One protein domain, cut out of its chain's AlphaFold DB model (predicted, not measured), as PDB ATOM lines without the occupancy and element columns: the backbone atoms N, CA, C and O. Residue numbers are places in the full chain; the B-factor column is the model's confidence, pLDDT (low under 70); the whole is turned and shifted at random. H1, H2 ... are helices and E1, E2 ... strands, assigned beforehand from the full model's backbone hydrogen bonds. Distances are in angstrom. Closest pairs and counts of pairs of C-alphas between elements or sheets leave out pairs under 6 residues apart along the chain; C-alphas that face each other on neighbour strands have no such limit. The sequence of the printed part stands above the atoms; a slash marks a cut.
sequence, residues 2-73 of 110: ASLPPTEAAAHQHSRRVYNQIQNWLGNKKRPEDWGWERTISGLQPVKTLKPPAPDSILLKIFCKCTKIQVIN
ATOM      1  N   ALA A   2     -25.930 -25.751   6.465       71.19
ATOM      2  CA  ALA A   2     -25.861 -25.142   7.793       71.19
ATOM      3  C   ALA A   2     -25.725 -26.248   8.851       71.19
ATOM      4  O   ALA A   2     -26.481 -27.216   8.823       71.19
ATOM      5  N   SER A   3     -24.750 -26.107   9.749       80.25
ATOM      6  CA  SER A   3     -24.551 -26.982  10.908       80.25
ATOM      7  C   SER A   3     -25.186 -26.338  12.137       80.25
ATOM      8  O   SER A   3     -25.142 -25.115  12.281       80.25
ATOM      9  N   LEU A   4     -25.760 -27.146  13.027       81.25
ATOM     10  CA  LEU A   4     -26.173 -26.647  14.334       81.25
ATOM     11  C   LEU A   4     -24.923 -26.312  15.159       81.25
ATOM     12  O   LEU A   4     -23.953 -27.076  15.134       81.25
ATOM     13  N   PRO A   5     -24.923 -25.195  15.906       84.44
ATOM     14  CA  PRO A   5     -23.828 -24.921  16.820       84.44
ATOM     15  C   PRO A   5     -23.755 -26.020  17.896       84.44
ATOM     16  O   PRO A   5     -24.788 -26.594  18.264       84.44
ATOM     17  N   PRO A   6     -22.558 -26.313  18.436       87.00
ATOM     18  CA  PRO A   6     -22.423 -27.189  19.592       87.00
ATOM     19  C   PRO A   6     -23.280 -26.691  20.757       87.00
ATOM     20  O   PRO A   6     -23.423 -25.486  20.969       87.00
ATOM     21  N   THR A   7     -23.809 -27.615  21.558       91.69
ATOM     22  CA  THR A   7     -24.465 -27.231  22.812       91.69
ATOM     23  C   THR A   7     -23.446 -26.607  23.765       91.69
ATOM     24  O   THR A   7     -22.269 -26.972  23.758       91.69
ATOM     25  N   GLU A   8     -23.891 -25.698  24.635       93.25
ATOM     26  CA  GLU A   8     -23.036 -25.059  25.648       93.25
ATOM     27  C   GLU A   8     -22.263 -26.095  26.485       93.25
ATOM     28  O   GLU A   8     -21.065 -25.959  26.726       93.25
ATOM     29  N   ALA A   9     -22.932 -27.185  26.879       94.19
ATOM     30  CA  ALA A   9     -22.309 -28.265  27.638       94.19
ATOM     31  C   ALA A   9     -21.205 -28.979  26.845       94.19
ATOM     32  O   ALA A   9     -20.153 -29.278  27.412       94.19
ATOM     33  N   ALA A  10     -21.421 -29.228  25.550       94.25
ATOM     34  CA  ALA A  10     -20.412 -29.830  24.686       94.25
ATOM     35  C   ALA A  10     -19.216 -28.889  24.474       94.25
ATOM     36  O   ALA A  10     -18.066 -29.322  24.570       94.25
ATOM     37  N   ALA A  11     -19.480 -27.595  24.261       94.94
ATOM     38  CA  ALA A  11     -18.442 -26.577  24.139       94.94
ATOM     39  C   ALA A  11     -17.584 -26.498  25.411       94.94
ATOM     40  O   ALA A  11     -16.358 -26.538  25.331       94.94
ATOM     41  N   HIS A  12     -18.205 -26.497  26.593       95.38
ATOM     42  CA  HIS A  12     -17.485 -26.465  27.866       95.38
ATOM     43  C   HIS A  12     -16.589 -27.698  28.073       95.38
ATOM     44  O   HIS A  12     -15.439 -27.558  28.495       95.38
ATOM     45  N   GLN A  13     -17.069 -28.902  27.741       97.12
ATOM     46  CA  GLN A  13     -16.237 -30.111  27.805       97.12
ATOM     47  C   GLN A  13     -15.070 -30.062  26.814       97.12
ATOM     48  O   GLN A  13     -13.950 -30.449  27.151       97.12
ATOM     49  N   HIS A  14     -15.307 -29.551  25.605       96.00
ATOM     50  CA  HIS A  14     -14.246 -29.344  24.625       96.00
ATOM     51  C   HIS A  14     -13.172 -28.381  25.151       96.00
ATOM     52  O   HIS A  14     -11.992 -28.730  25.138       96.00
ATOM     53  N   SER A  15     -13.566 -27.230  25.706       97.44
ATOM     54  CA  SER A  15     -12.627 -26.263  26.292       97.44
ATOM     55  C   SER A  15     -11.769 -26.876  27.402       97.44
ATOM     56  O   SER A  15     -10.569 -26.611  27.463       97.44
ATOM     57  N   ARG A  16     -12.346 -27.739  28.254       96.56
ATOM     58  CA  ARG A  16     -11.596 -28.446  29.308       96.56
ATOM     59  C   ARG A  16     -10.512 -29.359  28.741       96.56
ATOM     60  O   ARG A  16      -9.381 -29.312  29.225       96.56
ATOM     61  N   ARG A  17     -10.830 -30.141  27.705       96.75
ATOM     62  CA  ARG A  17      -9.855 -31.041  27.068       96.75
ATOM     63  C   ARG A  17      -8.727 -30.276  26.389       96.75
ATOM     64  O   ARG A  17      -7.569 -30.629  26.580       96.75
ATOM     65  N   VAL A  18      -9.057 -29.204  25.665       97.00
ATOM     66  CA  VAL A  18      -8.053 -28.332  25.031       97.00
ATOM     67  C   VAL A  18      -7.132 -27.730  26.090       97.00
ATOM     68  O   VAL A  18      -5.912 -27.794  25.956       97.00
ATOM     69  N   TYR A  19      -7.693 -27.220  27.188       97.31
ATOM     70  CA  TYR A  19      -6.889 -26.702  28.292       97.31
ATOM     71  C   TYR A  19      -5.969 -27.774  28.887       97.31
ATOM     72  O   TYR A  19      -4.782 -27.523  29.080       97.31
ATOM     73  N   ASN A  20      -6.481 -28.978  29.151       96.06
ATOM     74  CA  ASN A  20      -5.679 -30.085  29.672       96.06
ATOM     75  C   ASN A  20      -4.520 -30.464  28.742       96.06
ATOM     76  O   ASN A  20      -3.407 -30.672  29.224       96.06
ATOM     77  N   GLN A  21      -4.756 -30.479  27.431       96.25
ATOM     78  CA  GLN A  21      -3.723 -30.742  26.433       96.25
ATOM     79  C   GLN A  21      -2.630 -29.665  26.446       96.25
ATOM     80  O   GLN A  21      -1.448 -29.998  26.509       96.25
ATOM     81  N   ILE A  22      -3.016 -28.386  26.496       97.69
ATOM     82  CA  ILE A  22      -2.071 -27.265  26.607       97.69
ATOM     83  C   ILE A  22      -1.260 -27.363  27.906       97.69
ATOM     84  O   ILE A  22      -0.043 -27.199  27.890       97.69
ATOM     85  N   GLN A  23      -1.903 -27.669  29.038       97.44
ATOM     86  CA  GLN A  23      -1.198 -27.848  30.312       97.44
ATOM     87  C   GLN A  23      -0.187 -28.995  30.254       97.44
ATOM     88  O   GLN A  23       0.910 -28.865  30.796       97.44
ATOM     89  N   ASN A  24      -0.524 -30.088  29.568       94.75
ATOM     90  CA  ASN A  24       0.389 -31.207  29.388       94.75
ATOM     91  C   ASN A  24       1.623 -30.814  28.560       94.75
ATOM     92  O   ASN A  24       2.735 -31.167  28.943       94.75
ATOM     93  N   TRP A  25       1.453 -30.030  27.488       97.12
ATOM     94  CA  TRP A  25       2.579 -29.486  26.710       97.12
ATOM     95  C   TRP A  25       3.486 -28.570  27.535       97.12
ATOM     96  O   TRP A  25       4.695 -28.558  27.336       97.12
ATOM     97  N   LEU A  26       2.920 -27.852  28.506       97.81
ATOM     98  CA  LEU A  26       3.666 -27.013  29.447       97.81
ATOM     99  C   LEU A  26       4.306 -27.803  30.607       97.81
ATOM    100  O   LEU A  26       4.887 -27.200  31.505       97.81
ATOM    101  N   GLY A  27       4.172 -29.134  30.643       96.88
ATOM    102  CA  GLY A  27       4.683 -29.981  31.729       96.88
ATOM    103  C   GLY A  27       3.838 -29.958  33.011       96.88
ATOM    104  O   GLY A  27       4.154 -30.649  33.982       96.88
ATOM    105  N   ASN A  28       2.724 -29.224  33.019       96.44
ATOM    106  CA  ASN A  28       1.801 -29.136  34.145       96.44
ATOM    107  C   ASN A  28       0.825 -30.311  34.120       96.44
ATOM    108  O   ASN A  28      -0.313 -30.196  33.658       96.44
ATOM    109  N   LYS A  29       1.256 -31.457  34.648       93.12
ATOM    110  CA  LYS A  29       0.409 -32.655  34.703       93.12
ATOM    111  C   LYS A  29      -0.857 -32.386  35.525       93.12
ATOM    112  O   LYS A  29      -0.800 -32.070  36.713       93.12
ATOM    113  N   LYS A  30      -2.015 -32.525  34.881       93.56
ATOM    114  CA  LYS A  30      -3.345 -32.473  35.504       93.56
ATOM    115  C   LYS A  30      -4.007 -33.844  35.387       93.56
ATOM    116  O   LYS A  30      -3.744 -34.569  34.432       93.56
ATOM    117  N   ARG A  31      -4.889 -34.182  36.329       95.00
ATOM    118  CA  ARG A  31      -5.681 -35.422  36.298       95.00
ATOM    119  C   ARG A  31      -6.709 -35.360  35.162       95.00
ATOM    120  O   ARG A  31      -7.586 -34.507  35.245       95.00
ATOM    121  N   PRO A  32      -6.630 -36.198  34.116       93.12
ATOM    122  CA  PRO A  32      -7.501 -36.091  32.941       93.12
ATOM    123  C   PRO A  32      -9.002 -36.116  33.262       93.12
ATOM    124  O   PRO A  32      -9.774 -35.403  32.620       93.12
ATOM    125  N   GLU A  33      -9.404 -36.869  34.287       95.06
ATOM    126  CA  GLU A  33     -10.798 -37.027  34.718       95.06
ATOM    127  C   GLU A  33     -11.457 -35.706  35.138       95.06
ATOM    128  O   GLU A  33     -12.646 -35.486  34.915       95.06
ATOM    129  N   ASP A  34     -10.667 -34.775  35.673       94.81
ATOM    130  CA  ASP A  34     -11.154 -33.454  36.076       94.81
ATOM    131  C   ASP A  34     -11.357 -32.518  34.856       94.81
ATOM    132  O   ASP A  34     -11.995 -31.462  34.954       94.81
ATOM    133  N   TRP A  35     -10.847 -32.909  33.681       96.31
ATOM    134  CA  TRP A  35     -10.753 -32.073  32.479       96.31
ATOM    135  C   TRP A  35     -11.435 -32.666  31.241       96.31
ATOM    136  O   TRP A  35     -11.006 -32.438  30.110       96.31
ATOM    137  N   GLY A  36     -12.548 -33.368  31.443       95.44
ATOM    138  CA  GLY A  36     -13.401 -33.818  30.341       95.44
ATOM    139  C   GLY A  36     -12.890 -35.069  29.633       95.44
ATOM    140  O   GLY A  36     -13.236 -35.292  28.467       95.44
ATOM    141  N   TRP A  37     -12.087 -35.869  30.336       96.69
ATOM    142  CA  TRP A  37     -11.765 -37.246  29.986       96.69
ATOM    143  C   TRP A  37     -12.424 -38.205  30.974       96.69
ATOM    144  O   TRP A  37     -12.678 -37.860  32.122       96.69
ATOM    145  N   GLU A  38     -12.686 -39.416  30.523       96.44
ATOM    146  CA  GLU A  38     -13.185 -40.525  31.319       96.44
ATOM    147  C   GLU A  38     -12.212 -41.690  31.177       96.44
ATOM    148  O   GLU A  38     -11.649 -41.913  30.104       96.44
ATOM    149  N   ARG A  39     -12.007 -42.430  32.265       95.75
ATOM    150  CA  ARG A  39     -11.194 -43.638  32.255       95.75
ATOM    151  C   ARG A  39     -12.081 -44.837  31.966       95.75
ATOM    152  O   ARG A  39     -12.936 -45.184  32.775       95.75
ATOM    153  N   THR A  40     -11.828 -45.486  30.843       95.12
ATOM    154  CA  THR A  40     -12.495 -46.713  30.423       95.12
ATOM    155  C   THR A  40     -11.477 -47.846  30.300       95.12
ATOM    156  O   THR A  40     -10.266 -47.637  30.407       95.12
ATOM    157  N   ILE A  41     -11.959 -49.071  30.071       96.12
ATOM    158  CA  ILE A  41     -11.099 -50.242  29.832       96.12
ATOM    159  C   ILE A  41     -10.175 -50.061  28.617       96.12
ATOM    160  O   ILE A  41      -9.103 -50.653  28.572       96.12
ATOM    161  N   SER A  42     -10.568 -49.219  27.658       94.94
ATOM    162  CA  SER A  42      -9.807 -48.904  26.448       94.94
ATOM    163  C   SER A  42      -8.900 -47.677  26.598       94.94
ATOM    164  O   SER A  42      -8.284 -47.249  25.624       94.94
ATOM    165  N   GLY A  43      -8.793 -47.103  27.802       94.06
ATOM    166  CA  GLY A  43      -7.933 -45.957  28.091       94.06
ATOM    167  C   GLY A  43      -8.716 -44.690  28.430       94.06
ATOM    168  O   GLY A  43      -9.712 -44.730  29.147       94.06
ATOM    169  N   LEU A  44      -8.224 -43.534  27.980       94.44
ATOM    170  CA  LEU A  44      -8.895 -42.252  28.205       94.44
ATOM    171  C   LEU A  44      -9.818 -41.932  27.031       94.44
ATOM    172  O   LEU A  44      -9.355 -41.735  25.910       94.44
ATOM    173  N   GLN A  45     -11.117 -41.826  27.301       96.56
ATOM    174  CA  GLN A  45     -12.111 -41.421  26.312       96.56
ATOM    175  C   GLN A  45     -12.622 -40.001  26.588       96.56
ATOM    176  O   GLN A  45     -12.744 -39.589  27.741       96.56
ATOM    177  N   PRO A  46     -12.902 -39.202  25.546       95.88
ATOM    178  CA  PRO A  46     -13.366 -37.836  25.728       95.88
ATOM    179  C   PRO A  46     -14.833 -37.804  26.170       95.88
ATOM    180  O   PRO A  46     -15.720 -38.306  25.476       95.88
ATOM    181  N   VAL A  47     -15.113 -37.091  27.259       95.75
ATOM    182  CA  VAL A  47     -16.481 -36.811  27.707       95.75
ATOM    183  C   VAL A  47     -17.097 -35.763  26.782       95.75
ATOM    184  O   VAL A  47     -16.806 -34.571  26.878       95.75
ATOM    185  N   LYS A  48     -17.934 -36.179  25.829       91.94
ATOM    186  CA  LYS A  48     -18.468 -35.261  24.804       91.94
ATOM    187  C   LYS A  48     -19.465 -34.248  25.373       91.94
ATOM    188  O   LYS A  48     -19.398 -33.074  25.027       91.94
ATOM    189  N   THR A  49     -20.369 -34.686  26.245       93.38
ATOM    190  CA  THR A  49     -21.362 -33.841  26.924       93.38
ATOM    191  C   THR A  49     -21.810 -34.523  28.216       93.38
ATOM    192  O   THR A  49     -21.862 -35.745  28.274       93.38
ATOM    193  N   LEU A  50     -22.140 -33.735  29.243       90.75
ATOM    194  CA  LEU A  50     -22.764 -34.222  30.486       90.75
ATOM    195  C   LEU A  50     -24.281 -33.986  30.518       90.75
ATOM    196  O   LEU A  50     -24.966 -34.439  31.429       90.75
ATOM    197  N   LYS A  51     -24.799 -33.229  29.549       91.31
ATOM    198  CA  LYS A  51     -26.224 -32.930  29.396       91.31
ATOM    199  C   LYS A  51     -26.768 -33.670  28.175       91.31
ATOM    200  O   LYS A  51     -25.992 -33.917  27.241       91.31
ATOM    201  N   PRO A  52     -28.075 -33.977  28.141       88.75
ATOM    202  CA  PRO A  52     -28.690 -34.517  26.942       88.75
ATOM    203  C   PRO A  52     -28.455 -33.571  25.748       88.75
ATOM    204  O   PRO A  52     -28.372 -32.351  25.927       88.75
ATOM    205  N   PRO A  53     -28.322 -34.116  24.528       85.00
ATOM    206  CA  PRO A  53     -28.022 -33.334  23.327       85.00
ATOM    207  C   PRO A  53     -29.131 -32.335  22.970       85.00
ATOM    208  O   PRO A  53     -28.862 -31.327  22.323       85.00
ATOM    209  N   ALA A  54     -30.361 -32.593  23.415       86.06
ATOM    210  CA  ALA A  54     -31.492 -31.688  23.303       86.06
ATOM    211  C   ALA A  54     -32.426 -31.858  24.519       86.06
ATOM    212  O   ALA A  54     -32.415 -32.917  25.145       86.06
ATOM    213  N   PRO A  55     -33.242 -30.845  24.852       88.00
ATOM    214  CA  PRO A  55     -34.314 -30.968  25.839       88.00
ATOM    215  C   PRO A  55     -35.348 -32.044  25.476       88.00
ATOM    216  O   PRO A  55     -35.712 -32.193  24.308       88.00
ATOM    217  N   ASP A  56     -35.917 -32.704  26.486       87.56
ATOM    218  CA  ASP A  56     -36.901 -33.782  26.295       87.56
ATOM    219  C   ASP A  56     -38.147 -33.329  25.521       87.56
ATOM    220  O   ASP A  56     -38.659 -34.052  24.672       87.56
ATOM    221  N   SER A  57     -38.604 -32.093  25.742       88.81
ATOM    222  CA  SER A  57     -39.753 -31.517  25.027       88.81
ATOM    223  C   SER A  57     -39.544 -31.429  23.514       88.81
ATOM    224  O   SER A  57     -40.512 -31.455  22.751       88.81
ATOM    225  N   ILE A  58     -38.285 -31.314  23.087       87.62
ATOM    226  CA  ILE A  58     -37.887 -31.346  21.687       87.62
ATOM    227  C   ILE A  58     -37.819 -32.802  21.227       87.62
ATOM    228  O   ILE A  58     -38.447 -33.130  20.225       87.62
ATOM    229  N   LEU A  59     -37.153 -33.683  21.980       82.81
ATOM    230  CA  LEU A  59     -37.026 -35.110  21.644       82.81
ATOM    231  C   LEU A  59     -38.383 -35.813  21.477       82.81
ATOM    232  O   LEU A  59     -38.532 -36.639  20.586       82.81
ATOM    233  N   LEU A  60     -39.399 -35.432  22.255       84.38
ATOM    234  CA  LEU A  60     -40.766 -35.955  22.118       84.38
ATOM    235  C   LEU A  60     -41.453 -35.558  20.801       84.38
ATOM    236  O   LEU A  60     -42.433 -36.186  20.405       84.38
ATOM    237  N   LYS A  61     -40.973 -34.507  20.131       87.38
ATOM    238  CA  LYS A  61     -41.536 -34.006  18.870       87.38
ATOM    239  C   LYS A  61     -40.767 -34.492  17.648       87.38
ATOM    240  O   LYS A  61     -41.352 -34.551  16.569       87.38
ATOM    241  N   ILE A  62     -39.481 -34.821  17.795       85.62
ATOM    242  CA  ILE A  62     -38.657 -35.321  16.691       85.62
ATOM    243  C   ILE A  62     -38.556 -36.842  16.768       85.62
ATOM    244  O   ILE A  62     -37.888 -37.387  17.639       85.62
ATOM    245  N   PHE A  63     -39.168 -37.535  15.812       78.19
ATOM    246  CA  PHE A  63     -38.971 -38.966  15.609       78.19
ATOM    247  C   PHE A  63     -38.505 -39.203  14.173       78.19
ATOM    248  O   PHE A  63     -39.073 -38.652  13.229       78.19
ATOM    249  N   CYS A  64     -37.468 -40.025  13.989       81.50
ATOM    250  CA  CYS A  64     -37.155 -40.532  12.657       81.50
ATOM    251  C   CYS A  64     -37.995 -41.782  12.384       81.50
ATOM    252  O   CYS A  64     -38.128 -42.643  13.249       81.50
ATOM    253  N   LYS A  65     -38.483 -41.934  11.149       82.75
ATOM    254  CA  LYS A  65     -38.996 -43.216  10.630       82.75
ATOM    255  C   LYS A  65     -37.874 -44.176  10.200       82.75
ATOM    256  O   LYS A  65     -38.134 -45.162   9.524       82.75
ATOM    257  N   CYS A  66     -36.629 -43.853  10.535       83.62
ATOM    258  CA  CYS A  66     -35.454 -44.640  10.214       83.62
ATOM    259  C   CYS A  66     -35.583 -46.027  10.856       83.62
ATOM    260  O   CYS A  66     -35.821 -46.132  12.062       83.62
ATOM    261  N   THR A  67     -35.386 -47.086  10.076       76.88
ATOM    262  CA  THR A  67     -35.225 -48.440  10.613       76.88
ATOM    263  C   THR A  67     -33.975 -48.460  11.493       76.88
ATOM    264  O   THR A  67     -32.928 -47.960  11.082       76.88
ATOM    265  N   LYS A  68     -34.072 -48.995  12.717       74.12
ATOM    266  CA  LYS A  68     -32.893 -49.195  13.573       74.12
ATOM    267  C   LYS A  68     -31.876 -50.038  12.805       74.12
ATOM    268  O   LYS A  68     -32.193 -51.160  12.423       74.12
ATOM    269  N   ILE A  69     -30.669 -49.508  12.616       70.12
ATOM    270  CA  ILE A  69     -29.516 -50.322  12.232       70.12
ATOM    271  C   ILE A  69     -29.244 -51.205  13.447       70.12
ATOM    272  O   ILE A  69     -28.831 -50.705  14.494       70.12
ATOM    273  N   GLN A  70     -29.587 -52.487  13.350       57.25
ATOM    274  CA  GLN A  70     -29.142 -53.449  14.344       57.25
ATOM    275  C   GLN A  70     -27.629 -53.541  14.190       57.25
ATOM    276  O   GLN A  70     -27.131 -53.829  13.104       57.25
ATOM    277  N   VAL A  71     -26.902 -53.216  15.259       53.66
ATOM    278  CA  VAL A  71     -25.507 -53.629  15.370       53.66
ATOM    279  C   VAL A  71     -25.581 -55.146  15.411       53.66
ATOM    280  O   VAL A  71     -26.050 -55.708  16.397       53.66
ATOM    281  N   ILE A  72     -25.251 -55.778  14.289       54.78
ATOM    282  CA  ILE A  72     -25.030 -57.215  14.218       54.78
ATOM    283  C   ILE A  72     -23.888 -57.525  15.183       54.78
ATOM    284  O   ILE A  72     -22.717 -57.343  14.869       54.78
ATOM    285  N   ASN A  73     -24.240 -57.922  16.402       46.44
ATOM    286  CA  ASN A  73     -23.408 -58.872  17.111       46.44
ATOM    287  C   ASN A  73     -23.623 -60.171  16.339       46.44
ATOM    288  O   ASN A  73     -24.732 -60.705  16.343       46.44
TER     289      ASN A  73
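AT A GLANCE: This is residues 2 to 73 of the 110 residues of an uncharacterized protein of Araneus ventricosus (UniProt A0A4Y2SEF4). One long helix, H1, has a small two-stranded hairpin, E1 and E2, beside its middle part, with the one-turn helix H2 at the near end of that hairpin; a long tail, residues 55 to 73 with the one-turn helix H3, sticks out from this body in a wide arc. The printed part has 72 residues with three named helices and two named strands, in the order H1, H2, E1, E2, H3. The sheet has the order E1, E2 and is antiparallel; the class is mixed, helices and strands, and under half of the residues are in named elements. The whole is only just loose, close to extended, with a radius of gyration of the C-alphas of 16.7 A, and it is elongated, spanning 50 by 33 by 22 A.

IN THESE COORDINATES: The sheet is made of E1, residues 37 to 40, 9.5 A from first to last C-alpha, and E2, residues 43 to 46, 10.1 A long. C-alpha 37 is at (-11.765, -37.246, 29.986). H2, residues 32 to 35, comes before E1 and is 5.2 A long. H1, residues 8 to 25, is the longest helix, 26.0 A from C-alpha 8 at (-23.036, -25.059, 25.648) to C-alpha 25 at (2.579, -29.486, 26.710). H3, residues 56 to 59, is 4.8 A long and ends with C-alpha 59 at (-37.026, -35.110, 21.644).

HOW THE PARTS SIT: E1 and E2 are antiparallel neighbours and form a hairpin, with 141 degrees between their N-to-C directions. The C-alphas of Trp 37 and Pro 46 face each other at 4.6 A, and those of Thr 40 and Gly 43 at 5.2 A. Across the pair, N 38 and O 45 are within hydrogen-bond range at 2.8 A, as are N 45 and O 38 at 2.9 A. H1 has one pair of C-alphas within 8 A with E1, those of Arg 17 and Trp 37, 7.1 A apart. It has one such pair with E2 as well, the C-alphas of Arg 17 and Pro 46, 7.8 A apart. H2 and E1 have two pairs of C-alphas within 8 A, the closest being those of Glu 33 and Arg 39, 7.1 A apart. H1 and H2 touch, with residues 13 to 20 of H1 alone, and their closest C-alphas are those of Arg 16 and Trp 35, 4.9 A apart. H3 touches no helix; H1 and H3 are apart, and so are H2 and H3, and E1 and H3. In H1 each O i to N i+4 pair is within hydrogen-bond range; H2 and H3 are too short for such a pair, and in each the one O i to N i+3 pair is within range.

THE WHOLE: The two C-alphas farthest apart are those of Gly 27 and Lys 65, at 50.3 A. Residues 55 to 73, of which 56 to 59 belong to H3, stand free; the body without them has 53 residues, spans 38 by 26 by 17 A and has a radius of gyration of 12.4 A. Residues 60 to 73 hold no named element, and their C-alphas lie 21 to 26 A from the mean of the C-alphas. The printed part has no cut. The links H2 to E1 and E1 to E2 are tight, the links H1 to H2 and E2 to H3 are short, and no link is long. The mean pLDDT of the printed part is 88.9, and residues 70 to 73 are under 70. The last of these has its C-alpha at (-23.408, -58.872, 17.111).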